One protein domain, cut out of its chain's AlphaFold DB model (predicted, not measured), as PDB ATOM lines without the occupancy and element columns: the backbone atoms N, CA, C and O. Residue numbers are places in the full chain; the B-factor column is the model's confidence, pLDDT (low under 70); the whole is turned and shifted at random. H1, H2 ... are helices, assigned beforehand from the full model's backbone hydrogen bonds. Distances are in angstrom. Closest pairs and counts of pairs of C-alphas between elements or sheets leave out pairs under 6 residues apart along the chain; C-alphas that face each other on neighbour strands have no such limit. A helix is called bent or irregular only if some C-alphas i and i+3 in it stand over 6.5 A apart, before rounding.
ATOM      1  N   LEU A 394     200.693 141.800 186.802       73.88
ATOM      2  CA  LEU A 394     201.732 140.790 186.957       73.88
ATOM      3  C   LEU A 394     203.039 141.206 186.275       73.88
ATOM      4  O   LEU A 394     204.114 141.060 186.857       73.88
ATOM      5  N   VAL A 395     202.965 141.762 185.067       72.88
ATOM      6  CA  VAL A 395     204.144 142.256 184.341       72.88
ATOM      7  C   VAL A 395     204.760 143.445 185.080       72.88
ATOM      8  O   VAL A 395     205.980 143.485 185.261       72.88
ATOM      9  N   ALA A 396     203.937 144.366 185.587       76.19
ATOM     10  CA  ALA A 396     204.394 145.485 186.407       76.19
ATOM     11  C   ALA A 396     205.083 145.009 187.703       76.19
ATOM     12  O   ALA A 396     206.177 145.479 188.034       76.19
ATOM     13  N   ALA A 397     204.510 144.010 188.386       80.50
ATOM     14  CA  ALA A 397     205.110 143.395 189.570       80.50
ATOM     15  C   ALA A 397     206.455 142.709 189.258       80.50
ATOM     16  O   ALA A 397     207.425 142.881 189.997       80.50
ATOM     17  N   LEU A 398     206.571 141.983 188.142       78.56
ATOM     18  CA  LEU A 398     207.822 141.320 187.745       78.56
ATOM     19  C   LEU A 398     208.933 142.322 187.395       78.56
ATOM     20  O   LEU A 398     210.086 142.137 187.796       78.56
ATOM     21  N   VAL A 399     208.593 143.416 186.707       80.00
ATOM     22  CA  VAL A 399     209.533 144.513 186.421       80.00
ATOM     23  C   VAL A 399     209.998 145.182 187.721       80.00
ATOM     24  O   VAL A 399     211.196 145.437 187.886       80.00
ATOM     25  N   GLY A 400     209.085 145.398 188.673       82.12
ATOM     26  CA  GLY A 400     209.406 145.900 190.009       82.12
ATOM     27  C   GLY A 400     210.334 144.963 190.792       82.12
ATOM     28  O   GLY A 400     211.310 145.415 191.395       82.12
ATOM     29  N   ALA A 401     210.083 143.651 190.743       83.62
ATOM     30  CA  ALA A 401     210.897 142.651 191.434       83.62
ATOM     31  C   ALA A 401     212.330 142.623 190.890       83.62
ATOM     32  O   ALA A 401     213.292 142.566 191.658       83.62
ATOM     33  N   ALA A 402     212.488 142.760 189.571       77.88
ATOM     34  CA  ALA A 402     213.797 142.890 188.943       77.88
ATOM     35  C   ALA A 402     214.526 144.181 189.365       77.88
ATOM     36  O   ALA A 402     215.745 144.168 189.542       77.88
ATOM     37  N   ALA A 403     213.808 145.294 189.550       80.06
ATOM     38  CA  ALA A 403     214.392 146.549 190.024       80.06
ATOM     39  C   ALA A 403     214.888 146.455 191.478       80.06
ATOM     40  O   ALA A 403     216.008 146.878 191.762       80.06
ATOM     41  N   LEU A 404     214.111 145.834 192.371       80.88
ATOM     42  CA  LEU A 404     214.516 145.576 193.759       80.88
ATOM     43  C   LEU A 404     215.704 144.600 193.838       80.88
ATOM     44  O   LEU A 404     216.645 144.842 194.593       80.88
ATOM     45  N   GLY A 405     215.721 143.555 193.005       80.94
ATOM     46  CA  GLY A 405     216.854 142.629 192.911       80.94
ATOM     47  C   GLY A 405     218.153 143.320 192.481       80.94
ATOM     48  O   GLY A 405     219.211 143.066 193.056       80.94
ATOM     49  N   ARG A 406     218.082 144.273 191.538       82.62
ATOM     50  CA  ARG A 406     219.235 145.113 191.153       82.62
ATOM     51  C   ARG A 406     219.722 146.024 192.283       82.62
ATOM     52  O   ARG A 406     220.900 146.363 192.307       82.62
ATOM     53  N   ALA A 407     218.845 146.391 193.215       78.19
ATOM     54  CA  ALA A 407     219.196 147.136 194.423       78.19
ATOM     55  C   ALA A 407     219.728 146.239 195.564       78.19
ATOM     56  O   ALA A 407     219.973 146.730 196.662       78.19
ATOM     57  N   GLY A 408     219.923 144.936 195.317       86.94
ATOM     58  CA  GLY A 408     220.447 143.982 196.299       86.94
ATOM     59  C   GLY A 408     219.407 143.461 197.296       86.94
ATOM     60  O   GLY A 408     219.783 142.912 198.328       86.94
ATOM     61  N   ILE A 409     218.112 143.635 197.014       85.19
ATOM     62  CA  ILE A 409     217.021 143.189 197.886       85.19
ATOM     63  C   ILE A 409     216.606 141.766 197.492       85.19
ATOM     64  O   ILE A 409     216.248 141.513 196.340       85.19
ATOM     65  N   ASP A 410     216.610 140.839 198.454       88.81
ATOM     66  CA  ASP A 410     216.121 139.468 198.261       88.81
ATOM     67  C   ASP A 410     214.586 139.425 198.254       88.81
ATOM     68  O   ASP A 410     213.928 139.093 199.239       88.81
ATOM     69  N   VAL A 411     214.000 139.788 197.111       86.56
ATOM     70  CA  VAL A 411     212.542 139.841 196.926       86.56
ATOM     71  C   VAL A 411     211.889 138.483 197.194       86.56
ATOM     72  O   VAL A 411     210.801 138.431 197.761       86.56
ATOM     73  N   ARG A 412     212.546 137.376 196.823       86.75
ATOM     74  CA  ARG A 412     211.990 136.028 196.993       86.75
ATOM     75  C   ARG A 412     211.963 135.624 198.463       86.75
ATOM     76  O   ARG A 412     210.920 135.174 198.928       86.75
ATOM     77  N   GLY A 413     213.071 135.800 199.183       85.19
ATOM     78  CA  GLY A 413     213.129 135.521 200.618       85.19
ATOM     79  C   GLY A 413     212.116 136.351 201.406       85.19
ATOM     80  O   GLY A 413     211.424 135.820 202.270       85.19
ATOM     81  N   LEU A 414     211.954 137.627 201.043       85.25
ATOM     82  CA  LEU A 414     211.020 138.544 201.699       85.25
ATOM     83  C   LEU A 414     209.543 138.294 201.365       85.25
ATOM     84  O   LEU A 414     208.681 138.561 202.202       85.25
ATOM     85  N   LEU A 415     209.235 137.794 200.164       84.31
ATOM     86  CA  LEU A 415     207.884 137.340 199.816       84.31
ATOM     87  C   LEU A 415     207.500 136.091 200.611       84.31
ATOM     88  O   LEU A 415     206.381 136.018 201.109       84.31
ATOM     89  N   LEU A 416     208.431 135.146 200.762       81.88
ATOM     90  CA  LEU A 416     208.213 133.916 201.528       81.88
ATOM     91  C   LEU A 416     208.086 134.187 203.033       81.88
ATOM     92  O   LEU A 416     207.264 133.566 203.693       81.88
ATOM     93  N   SER A 417     208.846 135.140 203.580       83.50
ATOM     94  CA  SER A 417     208.742 135.513 204.998       83.50
ATOM     95  C   SER A 417     207.605 136.495 205.306       83.50
ATOM     96  O   SER A 417     207.363 136.806 206.472       83.50
ATOM     97  N   GLY A 418     206.931 137.028 204.282       86.12
ATOM     98  CA  GLY A 418     205.895 138.051 204.420       86.12
ATOM     99  C   GLY A 418     206.403 139.437 204.847       86.12
ATOM    100  O   GLY A 418     205.598 140.289 205.219       86.12
ATOM    101  N   GLN A 419     207.715 139.687 204.786       86.94
ATOM    102  CA  GLN A 419     208.367 140.907 205.293       86.94
ATOM    103  C   GLN A 419     208.725 141.933 204.205       86.94
ATOM    104  O   GLN A 419     209.366 142.946 204.497       86.94
ATOM    105  N   LEU A 420     208.324 141.702 202.948       84.50
ATOM    106  CA  LEU A 420     208.663 142.574 201.814       84.50
ATOM    107  C   LEU A 420     208.280 144.043 202.062       84.50
ATOM    108  O   LEU A 420     209.094 144.940 201.853       84.50
ATOM    109  N   THR A 421     207.074 144.298 202.565       79.94
ATOM    110  CA  THR A 421     206.571 145.663 202.783       79.94
ATOM    111  C   THR A 421     207.289 146.385 203.932       79.94
ATOM    112  O   THR A 421     207.496 147.595 203.850       79.94
ATOM    113  N   GLU A 422     207.717 145.665 204.979       81.56
ATOM    114  CA  GLU A 422     208.459 146.238 206.117       81.56
ATOM    115  C   GLU A 422     209.895 146.615 205.738       81.56
ATOM    116  O   GLU A 422     210.356 147.708 206.065       81.56
ATOM    117  N   GLN A 423     210.597 145.747 205.007       78.50
ATOM    118  CA  GLN A 423     211.992 145.984 204.615       78.50
ATOM    119  C   GLN A 423     212.132 147.088 203.563       78.50
ATOM    120  O   GLN A 423     213.105 147.844 203.568       78.50
ATOM    121  N   VAL A 424     211.141 147.229 202.680       75.81
ATOM    122  CA  VAL A 424     211.177 148.256 201.632       75.81
ATOM    123  C   VAL A 424     210.690 149.621 202.144       75.81
ATOM    124  O   VAL A 424     210.977 150.642 201.523       75.81
ATOM    125  N   ALA A 425     210.069 149.705 203.329       79.38
ATOM    126  CA  ALA A 425     209.682 150.983 203.941       79.38
ATOM    127  C   ALA A 425     210.873 151.938 204.183       79.38
ATOM    128  O   ALA A 425     210.686 153.154 204.206       79.38
ATOM    129  N   ALA A 426     212.092 151.401 204.307       77.31
ATOM    130  CA  ALA A 426     213.330 152.165 204.464       77.31
ATOM    131  C   ALA A 426     213.978 152.616 203.133       77.31
ATOM    132  O   ALA A 426     215.035 153.246 203.155       77.31
ATOM    133  N   GLN A 427     213.378 152.297 201.979       82.50
ATOM    134  CA  GLN A 427     213.937 152.551 200.646       82.50
ATOM    135  C   GLN A 427     213.356 153.820 199.978       82.50
ATOM    136  O   GLN A 427     212.316 154.342 200.409       82.50
ATOM    137  N   PRO A 428     214.002 154.335 198.907       83.94
ATOM    138  CA  PRO A 428     213.471 155.423 198.081       83.94
ATOM    139  C   PRO A 428     212.026 155.181 197.605       83.94
ATOM    140  O   PRO A 428     211.625 154.041 197.380       83.94
ATOM    141  N   GLU A 429     211.239 156.254 197.434       79.12
ATOM    142  CA  GLU A 429     209.796 156.193 197.091       79.12
ATOM    143  C   GLU A 429     209.506 155.330 195.852       79.12
ATOM    144  O   GLU A 429     208.550 154.559 195.844       79.12
ATOM    145  N   GLU A 430     210.380 155.387 194.847       75.31
ATOM    146  CA  GLU A 430     210.273 154.606 193.608       75.31
ATOM    147  C   GLU A 430     210.308 153.086 193.864       75.31
ATOM    148  O   GLU A 430     209.568 152.327 193.241       75.31
ATOM    149  N   LEU A 431     211.109 152.635 194.837       78.12
ATOM    150  CA  LEU A 431     211.187 151.227 195.237       78.12
ATOM    151  C   LEU A 431     210.029 150.827 196.163       78.12
ATOM    152  O   LEU A 431     209.586 149.678 196.131       78.12
ATOM    153  N   ARG A 432     209.497 151.774 196.950       82.75
ATOM    154  CA  ARG A 432     208.321 151.549 197.805       82.75
ATOM    155  C   ARG A 432     207.061 151.276 197.002       82.75
ATOM    156  O   ARG A 432     206.290 150.405 197.400       82.75
ATOM    157  N   GLN A 433     206.866 151.972 195.885       80.94
ATOM    158  CA  GLN A 433     205.725 151.705 195.012       80.94
ATOM    159  C   GLN A 433     205.839 150.316 194.368       80.94
ATOM    160  O   GLN A 433     204.923 149.510 194.505       80.94
ATOM    161  N   ALA A 434     207.011 149.979 193.816       80.25
ATOM    162  CA  ALA A 434     207.267 148.657 193.246       80.25
ATOM    163  C   ALA A 434     207.032 147.515 194.254       80.25
ATOM    164  O   ALA A 434     206.417 146.509 193.915       80.25
ATOM    165  N   ALA A 435     207.466 147.663 195.510       82.94
ATOM    166  CA  ALA A 435     207.242 146.644 196.538       82.94
ATOM    167  C   ALA A 435     205.773 146.481 196.946       82.94
ATOM    168  O   ALA A 435     205.358 145.360 197.231       82.94
ATOM    169  N   ARG A 436     204.982 147.562 196.953       82.12
ATOM    170  CA  ARG A 436     203.532 147.480 197.203       82.12
ATOM    171  C   ARG A 436     202.822 146.731 196.082       82.12
ATOM    172  O   ARG A 436     202.000 145.869 196.375       82.12
ATOM    173  N   ASP A 437     203.187 147.015 194.837       83.38
ATOM    174  CA  ASP A 437     202.589 146.373 193.665       83.38
ATOM    175  C   ASP A 437     202.958 144.876 193.615       83.38
ATOM    176  O   ASP A 437     202.104 144.021 193.392       83.38
ATOM    177  N   ILE A 438     204.207 144.534 193.953       85.38
ATOM    178  CA  ILE A 438     204.664 143.143 194.104       85.38
ATOM    179  C   ILE A 438     203.929 142.419 195.232       85.38
ATOM    180  O   ILE A 438     203.478 141.293 195.034       85.38
ATOM    181  N   ALA A 439     203.813 143.034 196.411       84.31
ATOM    182  CA  ALA A 439     203.128 142.431 197.549       84.31
ATOM    183  C   ALA A 439     201.639 142.197 197.245       84.31
ATOM    184  O   ALA A 439     201.112 141.126 197.534       84.31
ATOM    185  N   ALA A 440     200.975 143.158 196.594       84.69
ATOM    186  CA  ALA A 440     199.565 143.053 196.233       84.69
ATOM    187  C   ALA A 440     199.284 141.918 195.233       84.69
ATOM    188  O   ALA A 440     198.251 141.260 195.339       84.69
ATOM    189  N   VAL A 441     200.197 141.678 194.286       87.50
ATOM    190  CA  VAL A 441     199.995 140.697 193.207       87.50
ATOM    191  C   VAL A 441     200.571 139.320 193.546       87.50
ATOM    192  O   VAL A 441     199.942 138.310 193.252       87.50
ATOM    193  N   LEU A 442     201.755 139.239 194.160       80.62
ATOM    194  CA  LEU A 442     202.502 137.979 194.301       80.62
ATOM    195  C   LEU A 442     202.429 137.347 195.693       80.62
ATOM    196  O   LEU A 442     202.599 136.133 195.807       80.62
ATOM    197  N   GLN A 443     202.171 138.121 196.750       78.12
ATOM    198  CA  GLN A 443     202.136 137.587 198.116       78.12
ATOM    199  C   GLN A 443     201.021 136.549 198.347       78.12
ATOM    200  O   GLN A 443     201.326 135.525 198.959       78.12
ATOM    201  N   PRO A 444     199.796 136.700 197.791       77.56
ATOM    202  CA  PRO A 444     198.757 135.669 197.894       77.56
ATOM    203  C   PRO A 444     199.178 134.315 197.300       77.56
ATOM    204  O   PRO A 444     198.773 133.266 197.787       77.56
ATOM    205  N   HIS A 445     200.028 134.324 196.268       76.56
ATOM    206  CA  HIS A 445     200.502 133.113 195.589       76.56
ATOM    207  C   HIS A 445     201.731 132.473 196.249       76.56
ATOM    208  O   HIS A 445     202.040 131.312 195.979       76.56
ATOM    209  N   ALA A 446     202.454 133.226 197.083       68.94
ATOM    210  CA  ALA A 446     203.638 132.740 197.783       68.94
ATOM    211  C   ALA A 446     203.271 131.929 199.035       68.94
ATOM    212  O   ALA A 446     203.913 130.916 199.300       68.94
ATOM    213  N   THR A 447     202.223 132.334 199.760       60.34
ATOM    214  CA  THR A 447     201.762 131.670 200.993       60.34
ATOM    215  C   THR A 447     200.942 130.401 200.742       60.34
ATOM    216  O   THR A 447     201.013 129.471 201.534       60.34
ATOM    217  N   ASP A 448     200.245 130.294 199.605       56.97
ATOM    218  CA  ASP A 448     199.442 129.108 199.234       56.97
ATOM    219  C   ASP A 448     200.279 127.840 198.944       56.97
ATOM    220  O   ASP A 448     199.733 126.753 198.743       56.97
ATOM    221  N   ARG A 449     201.612 127.962 198.889       52.88
ATOM    222  CA  ARG A 449     202.544 126.864 198.589       52.88
ATOM    223  C   ARG A 449     203.095 126.135 199.816       52.88
ATOM    224  O   ARG A 449     203.740 125.116 199.617       52.88
TER     225      ARG A 449
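What this domain is: This is residues 394 to 449 of the 452 residues of an uncharacterized protein of Tessaracoccus bendigoensis DSM 12906 (UniProt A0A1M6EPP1). One long helix, H4, forms the backbone of a small all-helix domain; H1 crosses it steeply on one side, and two short helices, H2 and H3, pack on it on another side, toward its end and its first half. H4 makes most of the longest axis, and it kinks by 48 degrees near residue 441. The printed part has 56 residues with four named helices, in the order H1, H2, H3, H4, and no named strand; the class is all helix. The whole is compact, with a radius of gyration of the C-alphas of 10.0 A, and the C-alphas span 30 by 22 by 16 A.

Where its parts are: H1 takes residues 394 to 406 and measures 18.5 A from first to last C-alpha; C-alpha 394 is at (201.732, 140.790, 186.957). After a tight link of 4 residues comes H2, residues 411 to 416, 8.7 A long. A tight link of 3 residues leads to H3, residues 420 to 424, 6.2 A long. After another tight link of 4 residues, H4 runs from residue 429 at (209.796, 156.193, 197.091) to residue 447 at (201.762, 131.670, 200.993), 26.1 A. H4 is irregular, but only just: C-alphas 441 and 444 are 7.0 A apart.

How they stand to each other: H4 is the hub and touches the three other helices. H1 touches H4 at a steep tilt of 63 degrees, opposite ways, and their closest C-alphas are those of Ala 397 and Ile 438, 4.6 A apart. H2 touches H4 at residues 439 to 447 of H4 alone; the closest C-alphas, those of Leu 415 and Gln 443, are 6.0 A apart, and the two helices run the same way at a steep tilt of 39 degrees. H3 touches H4 at residues 431 to 439 of H4 alone, with the C-alphas of Val 424 and Arg 432 closest at 5.8 A. H1 and H2 touch only at the corner by their link, and only just, with 3 pairs of C-alphas within 8 A; the closest are Ala 401 and Val 411, 6.4 A. H2 and H3 are close but not clearly touching, with the C-alphas of Leu 414 and Leu 420 closest at 4.7 A. H1 and H3 are apart. Each O i to N i+4 pair is within hydrogen-bond range in H1, H2 and H3, and 12 of 15 are in H4.

The domain as a whole: The two C-alphas farthest apart are those of Pro 428 and Arg 449, 30.6 A, and the first and last printed C-alphas, of Leu 394 and Arg 449, are 18.2 A apart. The printed part has no cut, and its three links between helices are tight. The mean pLDDT of the printed part is 80.0; residues 446 to 449, of which 446 and 447 belong to H4, are under 70.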